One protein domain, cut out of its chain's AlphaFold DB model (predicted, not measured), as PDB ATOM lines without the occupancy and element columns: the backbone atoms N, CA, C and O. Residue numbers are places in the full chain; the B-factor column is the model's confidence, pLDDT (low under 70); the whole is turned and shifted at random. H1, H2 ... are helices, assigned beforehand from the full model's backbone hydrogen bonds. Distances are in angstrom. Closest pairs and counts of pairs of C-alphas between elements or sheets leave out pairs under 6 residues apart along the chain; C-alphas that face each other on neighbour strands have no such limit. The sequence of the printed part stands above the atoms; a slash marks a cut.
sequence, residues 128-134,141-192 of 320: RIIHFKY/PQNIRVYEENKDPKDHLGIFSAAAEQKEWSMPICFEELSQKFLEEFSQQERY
ATOM      1  N   ARG A 128     187.137 179.354 145.178       78.69
ATOM      2  CA  ARG A 128     187.304 180.806 145.254       78.69
ATOM      3  C   ARG A 128     188.740 181.251 144.973       78.69
ATOM      4  O   ARG A 128     188.926 182.263 144.309       78.69
ATOM      5  N   ILE A 129     189.728 180.499 145.458       81.50
ATOM      6  CA  ILE A 129     191.152 180.747 145.207       81.50
ATOM      7  C   ILE A 129     191.503 180.387 143.760       81.50
ATOM      8  O   ILE A 129     192.158 181.168 143.078       81.50
ATOM      9  N   ILE A 130     191.039 179.228 143.280       80.31
ATOM     10  CA  ILE A 130     191.363 178.709 141.940       80.31
ATOM     11  C   ILE A 130     190.848 179.637 140.837       80.31
ATOM     12  O   ILE A 130     191.558 179.919 139.878       80.31
ATOM     13  N   HIS A 131     189.622 180.136 140.984       80.88
ATOM     14  CA  HIS A 131     188.979 180.996 139.990       80.88
ATOM     15  C   HIS A 131     189.205 182.489 140.261       80.88
ATOM     16  O   HIS A 131     188.559 183.333 139.633       80.88
ATOM     17  N   PHE A 132     190.093 182.841 141.199       76.38
ATOM     18  CA  PHE A 132     190.372 184.235 141.508       76.38
ATOM     19  C   PHE A 132     191.020 184.933 140.301       76.38
ATOM     20  O   PHE A 132     192.137 184.612 139.899       76.38
ATOM     21  N   LYS A 133     190.328 185.925 139.729       70.62
ATOM     22  CA  LYS A 133     190.852 186.745 138.630       70.62
ATOM     23  C   LYS A 133     191.481 188.019 139.181       70.62
ATOM     24  O   LYS A 133     190.799 188.871 139.742       70.62
ATOM     25  N   TYR A 134     192.788 188.174 138.978       65.75
ATOM     26  CA  TYR A 134     193.483 189.412 139.314       65.75
ATOM     27  C   TYR A 134     193.092 190.509 138.310       65.75
ATOM     28  O   TYR A 134     193.312 190.370 137.108       65.75
ATOM     29  N   PRO A 141     206.145 190.952 139.656       62.59
ATOM     30  CA  PRO A 141     207.477 191.508 139.632       62.59
ATOM     31  C   PRO A 141     208.504 190.388 139.683       62.59
ATOM     32  O   PRO A 141     208.301 189.342 140.294       62.59
ATOM     33  N   GLN A 142     209.635 190.640 139.037       63.00
ATOM     34  CA  GLN A 142     210.681 189.648 138.811       63.00
ATOM     35  C   GLN A 142     211.308 189.099 140.112       63.00
ATOM     36  O   GLN A 142     211.988 188.075 140.082       63.00
ATOM     37  N   ASN A 143     211.086 189.766 141.251       66.44
ATOM     38  CA  ASN A 143     211.542 189.343 142.576       66.44
ATOM     39  C   ASN A 143     210.633 188.290 143.237       66.44
ATOM     40  O   ASN A 143     211.116 187.561 144.103       66.44
ATOM     41  N   ILE A 144     209.366 188.159 142.828       69.81
ATOM     42  CA  ILE A 144     208.496 187.072 143.291       69.81
ATOM     43  C   ILE A 144     208.744 185.871 142.380       69.81
ATOM     44  O   ILE A 144     208.265 185.798 141.248       69.81
ATOM     45  N   ARG A 145     209.545 184.929 142.871       71.06
ATOM     46  CA  ARG A 145     209.758 183.645 142.196       71.06
ATOM     47  C   ARG A 145     208.609 182.693 142.511       71.06
ATOM     48  O   ARG A 145     207.932 182.862 143.517       71.06
ATOM     49  N   VAL A 146     208.422 181.673 141.678       80.12
ATOM     50  CA  VAL A 146     207.557 180.531 142.019       80.12
ATOM     51  C   VAL A 146     208.069 179.910 143.321       80.12
ATOM     52  O   VAL A 146     209.284 179.833 143.527       80.12
ATOM     53  N   TYR A 147     207.155 179.506 144.202       76.44
ATOM     54  CA  TYR A 147     207.522 178.781 145.412       76.44
ATOM     55  C   TYR A 147     208.328 177.533 145.042       76.44
ATOM     56  O   TYR A 147     207.864 176.671 144.297       76.44
ATOM     57  N   GLU A 148     209.554 177.460 145.549       73.12
ATOM     58  CA  GLU A 148     210.379 176.264 145.451       73.12
ATOM     59  C   GLU A 148     210.133 175.461 146.732       73.12
ATOM     60  O   GLU A 148     210.315 175.991 147.824       73.12
ATOM     61  N   GLU A 149     209.731 174.194 146.606       68.44
ATOM     62  CA  GLU A 149     209.337 173.305 147.719       68.44
ATOM     63  C   GLU A 149     210.395 173.172 148.843       68.44
ATOM     64  O   GLU A 149     210.130 172.651 149.919       68.44
ATOM     65  N   ASN A 150     211.626 173.618 148.610       64.38
ATOM     66  CA  ASN A 150     212.724 173.605 149.574       64.38
ATOM     67  C   ASN A 150     212.815 174.873 150.450       64.38
ATOM     68  O   ASN A 150     213.651 174.903 151.356       64.38
ATOM     69  N   LYS A 151     212.017 175.912 150.176       68.88
ATOM     70  CA  LYS A 151     211.997 177.176 150.930       68.88
ATOM     71  C   LYS A 151     210.974 177.107 152.056       68.88
ATOM     72  O   LYS A 151     210.042 176.318 152.001       68.88
ATOM     73  N   ASP A 152     211.152 177.926 153.087       78.69
ATOM     74  CA  ASP A 152     210.155 178.041 154.151       78.69
ATOM     75  C   ASP A 152     208.863 178.651 153.562       78.69
ATOM     76  O   ASP A 152     208.913 179.764 153.019       78.69
ATOM     77  N   PRO A 153     207.710 177.952 153.642       83.88
ATOM     78  CA  PRO A 153     206.433 178.474 153.165       83.88
ATOM     79  C   PRO A 153     206.087 179.841 153.768       83.88
ATOM     80  O   PRO A 153     205.498 180.687 153.094       83.88
ATOM     81  N   LYS A 154     206.460 180.079 155.031       84.81
ATOM     82  CA  LYS A 154     206.156 181.318 155.748       84.81
ATOM     83  C   LYS A 154     207.011 182.483 155.264       84.81
ATOM     84  O   LYS A 154     206.487 183.577 155.071       84.81
ATOM     85  N   ASP A 155     208.297 182.238 155.026       85.62
ATOM     86  CA  ASP A 155     209.208 183.224 154.435       85.62
ATOM     87  C   ASP A 155     208.756 183.602 153.019       85.62
ATOM     88  O   ASP A 155     208.657 184.778 152.669       85.62
ATOM     89  N   HIS A 156     208.364 182.603 152.224       86.00
ATOM     90  CA  HIS A 156     207.858 182.832 150.877       86.00
ATOM     91  C   HIS A 156     206.589 183.694 150.852       86.00
ATOM     92  O   HIS A 156     206.495 184.624 150.047       86.00
ATOM     93  N   LEU A 157     205.636 183.425 151.752       87.06
ATOM     94  CA  LEU A 157     204.449 184.268 151.914       87.06
ATOM     95  C   LEU A 157     204.818 185.689 152.343       87.06
ATOM     96  O   LEU A 157     204.239 186.634 151.822       87.06
ATOM     97  N   GLY A 158     205.808 185.853 153.225       85.75
ATOM     98  CA  GLY A 158     206.308 187.168 153.628       85.75
ATOM     99  C   GLY A 158     206.846 187.984 152.449       85.75
ATOM    100  O   GLY A 158     206.486 189.150 152.293       85.75
ATOM    101  N   ILE A 159     207.642 187.362 151.572       86.00
ATOM    102  CA  ILE A 159     208.153 187.997 150.344       86.00
ATOM    103  C   ILE A 159     206.997 188.390 149.415       86.00
ATOM    104  O   ILE A 159     207.003 189.483 148.848       86.00
ATOM    105  N   PHE A 160     206.005 187.509 149.263       84.25
ATOM    106  CA  PHE A 160     204.832 187.772 148.435       84.25
ATOM    107  C   PHE A 160     203.995 188.939 148.979       84.25
ATOM    108  O   PHE A 160     203.683 189.862 148.227       84.25
ATOM    109  N   SER A 161     203.679 188.935 150.278       83.31
ATOM    110  CA  SER A 161     202.938 190.006 150.952       83.31
ATOM    111  C   SER A 161     203.651 191.349 150.838       83.31
ATOM    112  O   SER A 161     203.043 192.322 150.403       83.31
ATOM    113  N   ALA A 162     204.954 191.393 151.134       83.19
ATOM    114  CA  ALA A 162     205.738 192.623 151.053       83.19
ATOM    115  C   ALA A 162     205.779 193.194 149.626       83.19
ATOM    116  O   ALA A 162     205.662 194.402 149.420       83.19
ATOM    117  N   ALA A 163     205.911 192.329 148.616       79.31
ATOM    118  CA  ALA A 163     205.906 192.755 147.221       79.31
ATOM    119  C   ALA A 163     204.525 193.247 146.759       79.31
ATOM    120  O   ALA A 163     204.443 194.152 145.926       79.31
ATOM    121  N   ALA A 164     203.451 192.679 147.309       76.69
ATOM    122  CA  ALA A 164     202.100 193.135 147.040       76.69
ATOM    123  C   ALA A 164     201.810 194.504 147.677       76.69
ATOM    124  O   ALA A 164     201.291 195.396 147.008       76.69
ATOM    125  N   GLU A 165     202.222 194.713 148.928       77.25
ATOM    126  CA  GLU A 165     202.126 196.015 149.597       77.25
ATOM    127  C   GLU A 165     202.904 197.097 148.837       77.25
ATOM    128  O   GLU A 165     202.367 198.168 148.561       77.25
ATOM    129  N   GLN A 166     204.135 196.793 148.409       73.94
ATOM    130  CA  GLN A 166     204.980 197.730 147.663       73.94
ATOM    131  C   GLN A 166     204.368 198.168 146.324       73.94
ATOM    132  O   GLN A 166     204.639 199.270 145.849       73.94
ATOM    133  N   LYS A 167     203.571 197.304 145.689       67.75
ATOM    134  CA  LYS A 167     202.928 197.583 144.399       67.75
ATOM    135  C   LYS A 167     201.474 198.041 144.513       67.75
ATOM    136  O   LYS A 167     200.779 198.077 143.498       67.75
ATOM    137  N   GLU A 168     201.000 198.358 145.721       66.62
ATOM    138  CA  GLU A 168     199.591 198.698 145.981       66.62
ATOM    139  C   GLU A 168     198.630 197.688 145.335       66.62
ATOM    140  O   GLU A 168     197.624 197.999 144.675       66.62
ATOM    141  N   TRP A 169     198.995 196.421 145.459       69.19
ATOM    142  CA  TRP A 169     198.160 195.322 145.043       69.19
ATOM    143  C   TRP A 169     197.029 195.198 146.043       69.19
ATOM    144  O   TRP A 169     197.253 194.978 147.231       69.19
ATOM    145  N   SER A 170     195.796 195.358 145.561       66.06
ATOM    146  CA  SER A 170     194.624 195.031 146.362       66.06
ATOM    147  C   SER A 170     194.685 193.538 146.638       66.06
ATOM    148  O   SER A 170     194.367 192.717 145.772       66.06
ATOM    149  N   MET A 171     195.184 193.192 147.822       67.38
ATOM    150  CA  MET A 171     195.251 191.814 148.264       67.38
ATOM    151  C   MET A 171     193.841 191.245 148.209       67.38
ATOM    152  O   MET A 171     192.902 191.882 148.699       67.38
ATOM    153  N   PRO A 172     193.649 190.094 147.554       66.94
ATOM    154  CA  PRO A 172     192.320 189.546 147.434       66.94
ATOM    155  C   PRO A 172     191.761 189.233 148.817       66.94
ATOM    156  O   PRO A 172     192.498 188.845 149.719       66.94
ATOM    157  N   ILE A 173     190.439 189.325 148.968       68.31
ATOM    158  CA  ILE A 173     189.746 188.926 150.207       68.31
ATOM    159  C   ILE A 173     190.071 187.459 150.561       68.31
ATOM    160  O   ILE A 173     190.063 187.078 151.723       68.31
ATOM    161  N   CYS A 174     190.411 186.635 149.564       75.81
ATOM    162  CA  CYS A 174     190.853 185.258 149.756       75.81
ATOM    163  C   CYS A 174     192.360 185.110 150.032       75.81
ATOM    164  O   CYS A 174     192.845 183.988 149.997       75.81
ATOM    165  N   PHE A 175     193.131 186.181 150.264       82.31
ATOM    166  CA  PHE A 175     194.566 186.054 150.554       82.31
ATOM    167  C   PHE A 175     194.826 185.397 151.903       82.31
ATOM    168  O   PHE A 175     195.749 184.600 152.023       82.31
ATOM    169  N   GLU A 176     194.019 185.711 152.912       82.62
ATOM    170  CA  GLU A 176     194.116 185.066 154.219       82.62
ATOM    171  C   GLU A 176     193.818 183.566 154.098       82.62
ATOM    172  O   GLU A 176     194.593 182.731 154.556       82.62
ATOM    173  N   GLU A 177     192.765 183.224 153.350       83.88
ATOM    174  CA  GLU A 177     192.389 181.847 153.023       83.88
ATOM    175  C   GLU A 177     193.475 181.130 152.195       83.88
ATOM    176  O   GLU A 177     193.834 179.990 152.488       83.88
ATOM    177  N   LEU A 178     194.053 181.810 151.197       86.06
ATOM    178  CA  LEU A 178     195.173 181.322 150.389       86.06
ATOM    179  C   LEU A 178     196.405 181.088 151.253       86.06
ATOM    180  O   LEU A 178     197.007 180.029 151.151       86.06
ATOM    181  N   SER A 179     196.764 182.043 152.107       87.12
ATOM    182  CA  SER A 179     197.910 181.950 153.011       87.12
ATOM    183  C   SER A 179     197.729 180.791 153.975       87.12
ATOM    184  O   SER A 179     198.646 179.997 154.162       87.12
ATOM    185  N   GLN A 180     196.530 180.633 154.533       86.06
ATOM    186  CA  GLN A 180     196.209 179.524 155.417       86.06
ATOM    187  C   GLN A 180     196.301 178.180 154.689       86.06
ATOM    188  O   GLN A 180     196.949 177.275 155.204       86.06
ATOM    189  N   LYS A 181     195.715 178.045 153.492       86.25
ATOM    190  CA  LYS A 181     195.769 176.802 152.704       86.25
ATOM    191  C   LYS A 181     197.164 176.491 152.180       86.25
ATOM    192  O   LYS A 181     197.568 175.335 152.170       86.25
ATOM    193  N   PHE A 182     197.922 177.516 151.809       86.38
ATOM    194  CA  PHE A 182     199.319 177.401 151.411       86.38
ATOM    195  C   PHE A 182     200.172 176.919 152.587       86.38
ATOM    196  O   PHE A 182     200.919 175.953 152.460       86.38
ATOM    197  N   LEU A 183     200.014 177.519 153.768       85.19
ATOM    198  CA  LEU A 183     200.679 177.035 154.973       85.19
ATOM    199  C   LEU A 183     200.207 175.630 155.349       85.19
ATOM    200  O   LEU A 183     201.033 174.805 155.698       85.19
ATOM    201  N   GLU A 184     198.920 175.308 155.274       82.81
ATOM    202  CA  GLU A 184     198.401 173.974 155.597       82.81
ATOM    203  C   GLU A 184     198.996 172.894 154.681       82.81
ATOM    204  O   GLU A 184     199.493 171.878 155.171       82.81
ATOM    205  N   GLU A 185     199.024 173.144 153.372       80.00
ATOM    206  CA  GLU A 185     199.551 172.207 152.380       80.00
ATOM    207  C   GLU A 185     201.073 172.059 152.492       80.00
ATOM    208  O   GLU A 185     201.598 170.946 152.552       80.00
ATOM    209  N   PHE A 186     201.799 173.177 152.582       75.38
ATOM    210  CA  PHE A 186     203.261 173.176 152.523       75.38
ATOM    211  C   PHE A 186     203.938 173.105 153.902       75.38
ATOM    212  O   PHE A 186     205.104 172.727 153.987       75.38
ATOM    213  N   SER A 187     203.223 173.325 155.013       66.06
ATOM    214  CA  SER A 187     203.726 172.998 156.366       66.06
ATOM    215  C   SER A 187     203.877 171.497 156.579       66.06
ATOM    216  O   SER A 187     204.650 171.074 157.441       66.06
ATOM    217  N   GLN A 188     203.217 170.658 155.769       54.19
ATOM    218  CA  GLN A 188     203.497 169.221 155.763       54.19
ATOM    219  C   GLN A 188     204.970 168.936 155.428       54.19
ATOM    220  O   GLN A 188     205.539 167.969 155.932       54.19
ATOM    221  N   GLN A 189     205.624 169.824 154.672       55.44
ATOM    222  CA  GLN A 189     207.053 169.759 154.377       55.44
ATOM    223  C   GLN A 189     207.931 170.119 155.589       55.44
ATOM    224  O   GLN A 189     209.030 169.582 155.738       55.44
ATOM    225  N   GLU A 190     207.428 170.933 156.525       52.09
ATOM    226  CA  GLU A 190     208.044 171.123 157.845       52.09
ATOM    227  C   GLU A 190     207.789 169.953 158.805       52.09
ATOM    228  O   GLU A 190     208.599 169.711 159.705       52.09
ATOM    229  N   ARG A 191     206.709 169.185 158.600       49.12
ATOM    230  CA  ARG A 191     206.327 168.035 159.440       49.12
ATOM    231  C   ARG A 191     207.081 166.741 159.156       49.12
ATOM    232  O   ARG A 191     206.802 165.728 159.795       49.12
ATOM    233  N   TYR A 192     208.153 166.776 158.372       46.72
ATOM    234  CA  TYR A 192     209.207 165.766 158.506       46.72
ATOM    235  C   TYR A 192     210.081 166.060 159.734       46.72
ATOM    236  O   TYR A 192     211.311 166.120 159.650       46.72
TER     237      TYR A 192
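AT A GLANCE: This is residues 128 to 134 and 141 to 192 of the 320 residues of the protein "Reverse transcriptase domain-containing protein" of Tanacetum cinerariifolium (UniProt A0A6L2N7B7). Two helices, H1 and H2, form a helical hairpin that is narrow where H1 begins and wide at the link, with the chain before H1 laid out on one side of the pair. Within that earlier part, residues 141 to 152 run alongside H1 in the opposite direction and then turn into it. The printed part has 59 residues with two named helices in the order H1, H2, and no named strand; its class is all helix. It is only just compact, close to loose, with a radius of gyration of the C-alphas of 12.0 A. The C-alphas span 36 by 26 by 14 A, an outline that is only just flat.

HOW THE PARTS SIT: H1, residues 153 to 166, and H2, residues 175 to 190, touch, with 6 pairs of C-alphas within 8 A. H1 touches H2 with residues 153 to 157 alone. The closest C-alphas of the two helices are those of Pro 153 and Leu 183, 6.2 A apart. The two run opposite ways at a shallow tilt of 28 degrees, and their centres are 13.3 A apart. Every O i to N i+4 pair is within hydrogen-bond range in H1, and 9 of 12 are in H2.

IN THESE COORDINATES: Residues 128 to 134 and 141 to 152 precede the first named helix. H1 is 20.1 A long, from C-alpha 153 at (206.433, 178.474, 153.165) to C-alpha 166 at (204.980, 197.730, 147.663). H2 is 21.4 A long, ends with C-alpha 190 at (208.044, 171.123, 157.845), and has a kink of 30 degrees near residue 184.

THE WHOLE: The two C-alphas farthest apart are those of Glu 168 and Tyr 192, 36.5 A. Residues 135 to 140 are not printed, and C-alphas 134 and 141 are 14.2 A apart across this cut. The link from H1 to H2 is short, with 8 residues. The mean pLDDT of the printed part is 74.7; 21 residues are under 70, among them residues 141 to 144, 167 to 173 and 187 to 192.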